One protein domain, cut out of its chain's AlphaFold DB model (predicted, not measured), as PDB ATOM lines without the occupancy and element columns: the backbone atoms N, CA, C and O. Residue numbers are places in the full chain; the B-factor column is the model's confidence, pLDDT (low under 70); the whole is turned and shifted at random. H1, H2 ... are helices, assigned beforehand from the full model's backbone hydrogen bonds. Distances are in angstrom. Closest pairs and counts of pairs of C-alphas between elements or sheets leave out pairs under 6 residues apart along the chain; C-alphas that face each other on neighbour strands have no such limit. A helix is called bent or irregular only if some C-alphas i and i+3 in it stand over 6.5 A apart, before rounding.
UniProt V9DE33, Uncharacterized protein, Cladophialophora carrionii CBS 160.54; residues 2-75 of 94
ATOM      1  N   ALA A   2     -10.113 -38.790  13.649       94.12
ATOM      2  CA  ALA A   2      -9.997 -37.444  13.051       94.12
ATOM      3  C   ALA A   2      -8.776 -37.241  12.123       94.12
ATOM      4  O   ALA A   2      -8.937 -36.805  10.986       94.12
ATOM      5  N   VAL A   3      -7.571 -37.615  12.572       94.88
ATOM      6  CA  VAL A   3      -6.341 -37.509  11.760       94.88
ATOM      7  C   VAL A   3      -6.439 -38.352  10.487       94.88
ATOM      8  O   VAL A   3      -6.147 -37.867   9.400       94.88
ATOM      9  N   GLN A   4      -6.916 -39.592  10.609       95.06
ATOM     10  CA  GLN A   4      -7.077 -40.502   9.475       95.06
ATOM     11  C   GLN A   4      -8.059 -39.949   8.435       95.06
ATOM     12  O   GLN A   4      -7.756 -39.971   7.246       95.06
ATOM     13  N   SER A   5      -9.201 -39.404   8.865       96.56
ATOM     14  CA  SER A   5     -10.176 -38.791   7.958       96.56
ATOM     15  C   SER A   5      -9.633 -37.533   7.282       96.56
ATOM     16  O   SER A   5      -9.876 -37.332   6.097       96.56
ATOM     17  N   PHE A   6      -8.871 -36.707   8.002       96.88
ATOM     18  CA  PHE A   6      -8.236 -35.522   7.426       96.88
ATOM     19  C   PHE A   6      -7.216 -35.896   6.342       96.88
ATOM     20  O   PHE A   6      -7.303 -35.403   5.219       96.88
ATOM     21  N   VAL A   7      -6.299 -36.820   6.649       95.75
ATOM     22  CA  VAL A   7      -5.289 -37.302   5.693       95.75
ATOM     23  C   VAL A   7      -5.955 -37.937   4.472       95.75
ATOM     24  O   VAL A   7      -5.602 -37.610   3.339       95.75
ATOM     25  N   ALA A   8      -6.965 -38.784   4.687       95.81
ATOM     26  CA  ALA A   8      -7.728 -39.394   3.601       95.81
ATOM     27  C   ALA A   8      -8.448 -38.343   2.739       95.81
ATOM     28  O   ALA A   8      -8.477 -38.474   1.517       95.81
ATOM     29  N   GLY A   9      -8.984 -37.280   3.346       97.56
ATOM     30  CA  GLY A   9      -9.613 -36.170   2.630       97.56
ATOM     31  C   GLY A   9      -8.634 -35.419   1.727       97.56
ATOM     32  O   GLY A   9      -8.937 -35.182   0.558       97.56
ATOM     33  N   VAL A  10      -7.436 -35.101   2.230       96.50
ATOM     34  CA  VAL A  10      -6.381 -34.439   1.441       96.50
ATOM     35  C   VAL A  10      -5.919 -35.329   0.283       96.50
ATOM     36  O   VAL A  10      -5.833 -34.863  -0.853       96.50
ATOM     37  N   ALA A  11      -5.680 -36.618   0.537       94.50
ATOM     38  CA  ALA A  11      -5.306 -37.570  -0.509       94.50
ATOM     39  C   ALA A  11      -6.413 -37.727  -1.569       94.50
ATOM     40  O   ALA A  11      -6.138 -37.718  -2.769       94.50
ATOM     41  N   GLY A  12      -7.675 -37.806  -1.137       97.12
ATOM     42  CA  GLY A  12      -8.839 -37.862  -2.021       97.12
ATOM     43  C   GLY A  12      -8.977 -36.618  -2.902       97.12
ATOM     44  O   GLY A  12      -9.248 -36.744  -4.096       97.12
ATOM     45  N   PHE A  13      -8.728 -35.427  -2.348       97.38
ATOM     46  CA  PHE A  13      -8.709 -34.172  -3.102       97.38
ATOM     47  C   PHE A  13      -7.659 -34.206  -4.220       97.38
ATOM     48  O   PHE A  13      -7.988 -33.962  -5.381       97.38
ATOM     49  N   VAL A  14      -6.416 -34.586  -3.903       95.19
ATOM     50  CA  VAL A  14      -5.350 -34.715  -4.912       95.19
ATOM     51  C   VAL A  14      -5.751 -35.718  -5.992       95.19
ATOM     52  O   VAL A  14      -5.680 -35.398  -7.176       95.19
ATOM     53  N   ASN A  15      -6.251 -36.894  -5.605       95.50
ATOM     54  CA  ASN A  15      -6.667 -37.908  -6.569       95.50
ATOM     55  C   ASN A  15      -7.813 -37.440  -7.478       95.50
ATOM     56  O   ASN A  15      -7.844 -37.816  -8.647       95.50
ATOM     57  N   THR A  16      -8.724 -36.614  -6.966       97.50
ATOM     58  CA  THR A  16      -9.888 -36.122  -7.716       97.50
ATOM     59  C   THR A  16      -9.507 -35.041  -8.725       97.50
ATOM     60  O   THR A  16     -10.007 -35.057  -9.847       97.50
ATOM     61  N   TYR A  17      -8.617 -34.115  -8.357       96.75
ATOM     62  CA  TYR A  17      -8.304 -32.949  -9.193       96.75
ATOM     63  C   TYR A  17      -6.995 -33.079  -9.977       96.75
ATOM     64  O   TYR A  17      -6.935 -32.663 -11.131       96.75
ATOM     65  N   ALA A  18      -5.946 -33.663  -9.394       94.94
ATOM     66  CA  ALA A  18      -4.635 -33.747 -10.037       94.94
ATOM     67  C   ALA A  18      -4.531 -34.934 -11.007       94.94
ATOM     68  O   ALA A  18      -3.934 -34.799 -12.075       94.94
ATOM     69  N   THR A  19      -5.136 -36.080 -10.680       95.31
ATOM     70  CA  THR A  19      -5.049 -37.288 -11.521       95.31
ATOM     71  C   THR A  19      -5.626 -37.090 -12.925       95.31
ATOM     72  O   THR A  19      -4.945 -37.472 -13.878       95.31
ATOM     73  N   PRO A  20      -6.813 -36.473 -13.122       96.44
ATOM     74  CA  PRO A  20      -7.330 -36.232 -14.471       96.44
ATOM     75  C   PRO A  20      -6.428 -35.298 -15.288       96.44
ATOM     76  O   PRO A  20      -6.205 -35.541 -16.471       96.44
ATOM     77  N   VAL A  21      -5.859 -34.270 -14.648       97.38
ATOM     78  CA  VAL A  21      -4.921 -33.330 -15.285       97.38
ATOM     79  C   VAL A  21      -3.637 -34.045 -15.706       97.38
ATOM     80  O   VAL A  21      -3.162 -33.866 -16.828       97.38
ATOM     81  N   ALA A  22      -3.084 -34.900 -14.843       96.56
ATOM     82  CA  ALA A  22      -1.931 -35.723 -15.184       96.56
ATOM     83  C   ALA A  22      -2.255 -36.672 -16.348       96.56
ATOM     84  O   ALA A  22      -1.498 -36.742 -17.315       96.56
ATOM     85  N   LEU A  23      -3.419 -37.324 -16.328       97.00
ATOM     86  CA  LEU A  23      -3.825 -38.230 -17.397       97.00
ATOM     87  C   LEU A  23      -3.963 -37.510 -18.747       97.00
ATOM     88  O   LEU A  23      -3.570 -38.061 -19.770       97.00
ATOM     89  N   GLN A  24      -4.452 -36.269 -18.763       97.69
ATOM     90  CA  GLN A  24      -4.518 -35.456 -19.983       97.69
ATOM     91  C   GLN A  24      -3.131 -35.035 -20.491       97.69
ATOM     92  O   GLN A  24      -2.884 -35.080 -21.693       97.69
ATOM     93  N   ASN A  25      -2.219 -34.658 -19.592       97.62
ATOM     94  CA  ASN A  25      -0.919 -34.094 -19.967       97.62
ATOM     95  C   ASN A  25       0.148 -35.151 -20.278       97.62
ATOM     96  O   ASN A  25       0.969 -34.965 -21.173       97.62
ATOM     97  N   ILE A  26       0.173 -36.247 -19.517       96.69
ATOM     98  CA  ILE A  26       1.214 -37.284 -19.599       96.69
ATOM     99  C   ILE A  26       0.655 -38.683 -19.897       96.69
ATOM    100  O   ILE A  26       1.431 -39.633 -20.048       96.69
ATOM    101  N   GLY A  27      -0.668 -38.828 -20.032       96.69
ATOM    102  CA  GLY A  27      -1.308 -40.076 -20.443       96.69
ATOM    103  C   GLY A  27      -1.000 -41.227 -19.493       96.69
ATOM    104  O   GLY A  27      -1.010 -41.080 -18.267       96.69
ATOM    105  N   TRP A  28      -0.660 -42.375 -20.078       96.06
ATOM    106  CA  TRP A  28      -0.339 -43.605 -19.352       96.06
ATOM    107  C   TRP A  28       0.827 -43.453 -18.361       96.06
ATOM    108  O   TRP A  28       0.894 -44.189 -17.380       96.06
ATOM    109  N   LYS A  29       1.723 -42.473 -18.555       95.94
ATOM    110  CA  LYS A  29       2.848 -42.227 -17.635       95.94
ATOM    111  C   LYS A  29       2.384 -41.781 -16.245       95.94
ATOM    112  O   LYS A  29       3.140 -41.905 -15.286       95.94
ATOM    113  N   THR A  30       1.134 -41.330 -16.104       96.31
ATOM    114  CA  THR A  30       0.500 -41.064 -14.801       96.31
ATOM    115  C   THR A  30       0.550 -42.292 -13.890       96.31
ATOM    116  O   THR A  30       0.804 -42.166 -12.696       96.31
ATOM    117  N   TYR A  31       0.404 -43.500 -14.444       95.62
ATOM    118  CA  TYR A  31       0.497 -44.736 -13.665       95.62
ATOM    119  C   TYR A  31       1.902 -44.978 -13.104       95.62
ATOM    120  O   TYR A  31       2.039 -45.530 -12.015       95.62
ATOM    121  N   THR A  32       2.954 -44.514 -13.788       96.69
ATOM    122  CA  THR A  32       4.328 -44.577 -13.268       96.69
ATOM    123  C   THR A  32       4.506 -43.688 -12.037       96.69
ATOM    124  O   THR A  32       5.238 -44.062 -11.126       96.69
ATOM    125  N   VAL A  33       3.805 -42.552 -11.956       94.75
ATOM    126  CA  VAL A  33       3.817 -41.700 -10.755       94.75
ATOM    127  C   VAL A  33       3.233 -42.457  -9.560       94.75
ATOM    128  O   VAL A  33       3.862 -42.504  -8.506       94.75
ATOM    129  N   PHE A  34       2.084 -43.116  -9.735       95.31
ATOM    130  CA  PHE A  34       1.490 -43.946  -8.680       95.31
ATOM    131  C   PHE A  34       2.373 -45.129  -8.294       95.31
ATOM    132  O   PHE A  34       2.495 -45.432  -7.112       95.31
ATOM    133  N   LEU A  35       3.033 -45.765  -9.264       97.44
ATOM    134  CA  LEU A  35       3.990 -46.835  -8.990       97.44
ATOM    135  C   LEU A  35       5.128 -46.353  -8.080       97.44
ATOM    136  O   LEU A  35       5.468 -47.036  -7.118       97.44
ATOM    137  N   VAL A  36       5.696 -45.173  -8.355       97.44
ATOM    138  CA  VAL A  36       6.753 -44.590  -7.517       97.44
ATOM    139  C   VAL A  36       6.221 -44.257  -6.123       97.44
ATOM    140  O   VAL A  36       6.877 -44.581  -5.137       97.44
ATOM    141  N   LEU A  37       5.026 -43.665  -6.018       95.00
ATOM    142  CA  LEU A  37       4.409 -43.365  -4.722       95.00
ATOM    143  C   LEU A  37       4.160 -44.633  -3.894       95.00
ATOM    144  O   LEU A  37       4.511 -44.657  -2.719       95.00
ATOM    145  N   HIS A  38       3.645 -45.701  -4.505       96.31
ATOM    146  CA  HIS A  38       3.463 -46.986  -3.827       96.31
ATOM    147  C   HIS A  38       4.786 -47.651  -3.447       96.31
ATOM    148  O   HIS A  38       4.865 -48.277  -2.397       96.31
ATOM    149  N   ALA A  39       5.839 -47.510  -4.255       98.00
ATOM    150  CA  ALA A  39       7.159 -48.010  -3.882       98.00
ATOM    151  C   ALA A  39       7.702 -47.276  -2.644       98.00
ATOM    152  O   ALA A  39       8.226 -47.914  -1.735       98.00
ATOM    153  N   LEU A  40       7.533 -45.951  -2.576       97.38
ATOM    154  CA  LEU A  40       7.916 -45.156  -1.405       97.38
ATOM    155  C   LEU A  40       7.085 -45.521  -0.169       97.38
ATOM    156  O   LEU A  40       7.645 -45.689   0.912       97.38
ATOM    157  N   GLU A  41       5.771 -45.683  -0.331       95.88
ATOM    158  CA  GLU A  41       4.872 -46.160   0.723       95.88
ATOM    159  C   GLU A  41       5.306 -47.536   1.231       95.88
ATOM    160  O   GLU A  41       5.449 -47.730   2.433       95.88
ATOM    161  N   TRP A  42       5.577 -48.477   0.327       97.12
ATOM    162  CA  TRP A  42       6.024 -49.820   0.677       97.12
ATOM    163  C   TRP A  42       7.331 -49.799   1.475       97.12
ATOM    164  O   TRP A  42       7.439 -50.488   2.488       97.12
ATOM    165  N   VAL A  43       8.299 -48.966   1.073       97.44
ATOM    166  CA  VAL A  43       9.549 -48.769   1.825       97.44
ATOM    167  C   VAL A  43       9.264 -48.196   3.214       97.44
ATOM    168  O   VAL A  43       9.795 -48.703   4.198       97.44
ATOM    169  N   ALA A  44       8.420 -47.167   3.317       95.88
ATOM    170  CA  ALA A  44       8.068 -46.574   4.603       95.88
ATOM    171  C   ALA A  44       7.396 -47.602   5.525       95.88
ATOM    172  O   ALA A  44       7.832 -47.774   6.661       95.88
ATOM    173  N   LEU A  45       6.410 -48.343   5.009       95.00
ATOM    174  CA  LEU A  45       5.712 -49.399   5.738       95.00
ATOM    175  C   LEU A  45       6.667 -50.503   6.187       95.00
ATOM    176  O   LEU A  45       6.584 -50.928   7.332       95.00
ATOM    177  N   TYR A  46       7.612 -50.931   5.350       92.62
ATOM    178  CA  TYR A  46       8.601 -51.937   5.744       92.62
ATOM    179  C   TYR A  46       9.394 -51.526   6.998       92.62
ATOM    180  O   TYR A  46       9.685 -52.365   7.848       92.62
ATOM    181  N   PHE A  47       9.707 -50.235   7.143       93.00
ATOM    182  CA  PHE A  47      10.456 -49.706   8.287       93.00
ATOM    183  C   PHE A  47       9.595 -49.169   9.433       93.00
ATOM    184  O   PHE A  47      10.161 -48.799  10.459       93.00
ATOM    185  N   SER A  48       8.271 -49.080   9.285       92.00
ATOM    186  CA  SER A  48       7.390 -48.492  10.305       92.00
ATOM    187  C   SER A  48       6.265 -49.412  10.774       92.00
ATOM    188  O   SER A  48       5.646 -49.134  11.799       92.00
ATOM    189  N   LEU A  49       5.944 -50.464  10.020       93.69
ATOM    190  CA  LEU A  49       4.824 -51.346  10.317       93.69
ATOM    191  C   LEU A  49       5.194 -52.310  11.447       93.69
ATOM    192  O   LEU A  49       6.179 -53.039  11.375       93.69
ATOM    193  N   VAL A  50       4.355 -52.326  12.477       93.06
ATOM    194  CA  VAL A  50       4.385 -53.307  13.562       93.06
ATOM    195  C   VAL A  50       3.327 -54.360  13.245       93.06
ATOM    196  O   VAL A  50       2.183 -54.008  12.961       93.06
ATOM    197  N   GLU A  51       3.693 -55.640  13.262       92.12
ATOM    198  CA  GLU A  51       2.740 -56.727  13.016       92.12
ATOM    199  C   GLU A  51       1.807 -56.901  14.225       92.12
ATOM    200  O   GLU A  51       2.241 -57.247  15.326       92.12
ATOM    201  N   THR A  52       0.512 -56.656  14.020       92.50
ATOM    202  CA  THR A  52      -0.524 -56.728  15.065       92.50
ATOM    203  C   THR A  52      -1.489 -57.897  14.869       92.50
ATOM    204  O   THR A  52      -2.402 -58.088  15.672       92.50
ATOM    205  N   LYS A  53      -1.359 -58.672  13.785       87.81
ATOM    206  CA  LYS A  53      -2.283 -59.764  13.473       87.81
ATOM    207  C   LYS A  53      -2.205 -60.867  14.527       87.81
ATOM    208  O   LYS A  53      -1.141 -61.405  14.805       87.81
ATOM    209  N   GLY A  54      -3.370 -61.264  15.042       83.38
ATOM    210  CA  GLY A  54      -3.488 -62.374  15.991       83.38
ATOM    211  C   GLY A  54      -3.048 -62.043  17.419       83.38
ATOM    212  O   GLY A  54      -2.924 -62.969  18.208       83.38
ATOM    213  N   ARG A  55      -2.836 -60.759  17.737       83.69
ATOM    214  CA  ARG A  55      -2.518 -60.272  19.084       83.69
ATOM    215  C   ARG A  55      -3.738 -59.634  19.757       83.69
ATOM    216  O   ARG A  55      -4.595 -59.073  19.064       83.69
ATOM    217  N   SER A  56      -3.820 -59.705  21.085       91.06
ATOM    218  CA  SER A  56      -4.804 -58.953  21.877       91.06
ATOM    219  C   SER A  56      -4.457 -57.457  21.930       91.06
ATOM    220  O   SER A  56      -3.356 -57.046  21.560       91.06
ATOM    221  N   LEU A  57      -5.391 -56.608  22.377       90.94
ATOM    222  CA  LEU A  57      -5.129 -55.166  22.500       90.94
ATOM    223  C   LEU A  57      -4.062 -54.865  23.562       90.94
ATOM    224  O   LEU A  57      -3.277 -53.936  23.386       90.94
ATOM    225  N   GLU A  58      -4.018 -55.663  24.626       90.12
ATOM    226  CA  GLU A  58      -3.019 -55.583  25.690       90.12
ATOM    227  C   GLU A  58      -1.622 -55.937  25.157       90.12
ATOM    228  O   GLU A  58      -0.685 -55.161  25.332       90.12
ATOM    229  N   GLU A  59      -1.501 -57.041  24.413       86.50
ATOM    230  CA  GLU A  59      -0.240 -57.459  23.781       86.50
ATOM    231  C   GLU A  59       0.270 -56.430  22.761       86.50
ATOM    232  O   GLU A  59       1.476 -56.246  22.597       86.50
ATOM    233  N   ILE A  60      -0.642 -55.758  22.052       90.62
ATOM    234  CA  ILE A  60      -0.297 -54.683  21.118       90.62
ATOM    235  C   ILE A  60       0.238 -53.460  21.881       90.62
ATOM    236  O   ILE A  60       1.249 -52.890  21.473       90.62
ATOM    237  N   ASP A  61      -0.396 -53.059  22.986       93.00
ATOM    238  CA  ASP A  61       0.060 -51.925  23.803       93.00
ATOM    239  C   ASP A  61       1.449 -52.179  24.417       93.00
ATOM    240  O   ASP A  61       2.318 -51.306  24.384       93.00
ATOM    241  N   GLU A  62       1.704 -53.394  24.907       89.94
ATOM    242  CA  GLU A  62       3.031 -53.810  25.381       89.94
ATOM    243  C   GLU A  62       4.079 -53.778  24.263       89.94
ATOM    244  O   GLU A  62       5.183 -53.256  24.442       89.94
ATOM    245  N   LEU A  63       3.717 -54.267  23.075       90.25
ATOM    246  CA  LEU A  63       4.592 -54.287  21.910       90.25
ATOM    247  C   LEU A  63       5.034 -52.877  21.492       90.25
ATOM    248  O   LEU A  63       6.218 -52.659  21.228       90.25
ATOM    249  N   PHE A  64       4.115 -51.907  21.483       92.00
ATOM    250  CA  PHE A  64       4.420 -50.510  21.152       92.00
ATOM    251  C   PHE A  64       5.271 -49.791  22.209       92.00
ATOM    252  O   PHE A  64       5.908 -48.791  21.878       92.00
ATOM    253  N   LYS A  65       5.320 -50.289  23.452       93.75
ATOM    254  CA  LYS A  65       6.178 -49.750  24.526       93.75
ATOM    255  C   LYS A  65       7.600 -50.312  24.524       93.75
ATOM    256  O   LYS A  65       8.457 -49.771  25.221       93.75
ATOM    257  N   SER A  66       7.859 -51.390  23.785       91.12
ATOM    258  CA  SER A  66       9.202 -51.969  23.678       91.12
ATOM    259  C   SER A  66      10.192 -51.005  23.004       91.12
ATOM    260  O   SER A  66       9.800 -50.147  22.216       91.12
ATOM    261  N   GLU A  67      11.497 -51.152  23.271       90.56
ATOM    262  CA  GLU A  67      12.525 -50.304  22.635       90.56
ATOM    263  C   GLU A  67      12.571 -50.472  21.105       90.56
ATOM    264  O   GLU A  67      12.952 -49.552  20.376       90.56
ATOM    265  N   HIS A  68      12.171 -51.643  20.599       91.38
ATOM    266  CA  HIS A  68      12.187 -51.972  19.174       91.38
ATOM    267  C   HIS A  68      10.889 -52.670  18.714       91.38
ATOM    268  O   HIS A  68      10.943 -53.832  18.300       91.38
ATOM    269  N   PRO A  69       9.740 -51.962  18.673       89.88
ATOM    270  CA  PRO A  69       8.414 -52.555  18.438       89.88
ATOM    271  C   PRO A  69       8.316 -53.405  17.174       89.88
ATOM    272  O   PRO A  69       7.724 -54.479  17.173       89.88
ATOM    273  N   ILE A  70       8.958 -52.963  16.093       91.31
ATOM    274  CA  ILE A  70       8.944 -53.673  14.811       91.31
ATOM    275  C   ILE A  70       9.668 -55.018  14.932       91.31
ATOM    276  O   ILE A  70       9.131 -56.044  14.528       91.31
ATOM    277  N   LYS A  71      10.865 -55.039  15.531       89.69
ATOM    278  CA  LYS A  71      11.642 -56.278  15.702       89.69
ATOM    279  C   LYS A  71      10.945 -57.243  16.651       89.69
ATOM    280  O   LYS A  71      10.884 -58.433  16.360       89.69
ATOM    281  N   GLU A  72      10.393 -56.726  17.745       88.44
ATOM    282  CA  GLU A  72       9.623 -57.517  18.706       88.44
ATOM    283  C   GLU A  72       8.357 -58.110  18.074       88.44
ATOM    284  O   GLU A  72       7.972 -59.235  18.392       88.44
ATOM    285  N   SER A  73       7.744 -57.413  17.110       87.62
ATOM    286  CA  SER A  73       6.526 -57.898  16.450       87.62
ATOM    287  C   SER A  73       6.768 -59.119  15.564       87.62
ATOM    288  O   SER A  73       5.871 -59.940  15.392       87.62
ATOM    289  N   LEU A  74       7.995 -59.256  15.049       86.88
ATOM    290  CA  LEU A  74       8.419 -60.317  14.135       86.88
ATOM    291  C   LEU A  74       8.919 -61.582  14.845       86.88
ATOM    292  O   LEU A  74       9.163 -62.596  14.183       86.88
ATOM    293  N   LYS A  75       9.094 -61.549  16.172       83.69
ATOM    294  CA  LYS A  75       9.434 -62.750  16.941       83.69
ATOM    295  C   LYS A  75       8.261 -63.731  16.874       83.69
ATOM    296  O   LYS A  75       7.109 -63.348  17.064       83.69
TER     297      LYS A  75
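Overview. This is residues 2 to 75 of the 94 residues of an uncharacterized protein of Cladophialophora carrionii CBS 160.54 (UniProt V9DE33). One long helix, H1, folds back on itself near residues 26 and 27 into a V with two long arms, H1a and H1b. Beyond the end of H1b, a small head of two short helices, H2 and H3, makes the whole longer, while the first end of H1a sticks out with residues 2 to 18 free. The printed part has 74 residues with three named helices, H1, H2 and H3 in chain order, and no named strand; the class is all helix. It is extended, with a radius of gyration of the C-alphas of 17.7 A and spans of 49 by 26 by 21 A.

Arrangement. H1, residues 2 to 48, was assigned as one helix by its hydrogen bonds but is bent, with C-alphas 25 and 28 9.5 A apart; its arms are H1a, residues 2 to 25, and H1b, residues 28 to 48. H1a touches H1b with residues 19 to 23 alone, at a shallow tilt of 27 degrees, opposite ways; their closest C-alphas, of Leu 23 and Thr 30, are 5.8 A apart. H1a has a kink of 30 degrees near residue 18. H2, residues 57 to 65, is apart from both arms. H3, residues 69 to 73, only just touches H2, with 3 pairs of C-alphas within 8 A, and only at the corner; the closest are those of Leu 63 and Pro 69, 5.4 A. H1b and H3 are close but not clearly touching, the closest C-alphas being those of Ser 48 and Ile 70, 7.0 A. Every O i to N i+4 pair is within hydrogen-bond range in H2 and H3, against 17 of 20 in H1a and 16 of 17 in H1b.

Along the chain. H1a runs 34.4 A from C-alpha 2 at (-9.997, -37.444, 13.051), and H1b 31.0 A to C-alpha 48 at (7.390, -48.492, 10.305). H2 measures 12.7 A and H3 6.0 A, ending at C-alpha 73 at (6.526, -57.898, 16.450).

Size, cuts and confidence. The farthest C-alphas, of Asn 25 and Glu 58, are 50.5 A apart. The printed part has no cut; the link from H1 to H2 is short and that from H2 to H3 tight. Mean pLDDT of the printed part is 93.8, and no printed residue is under 70.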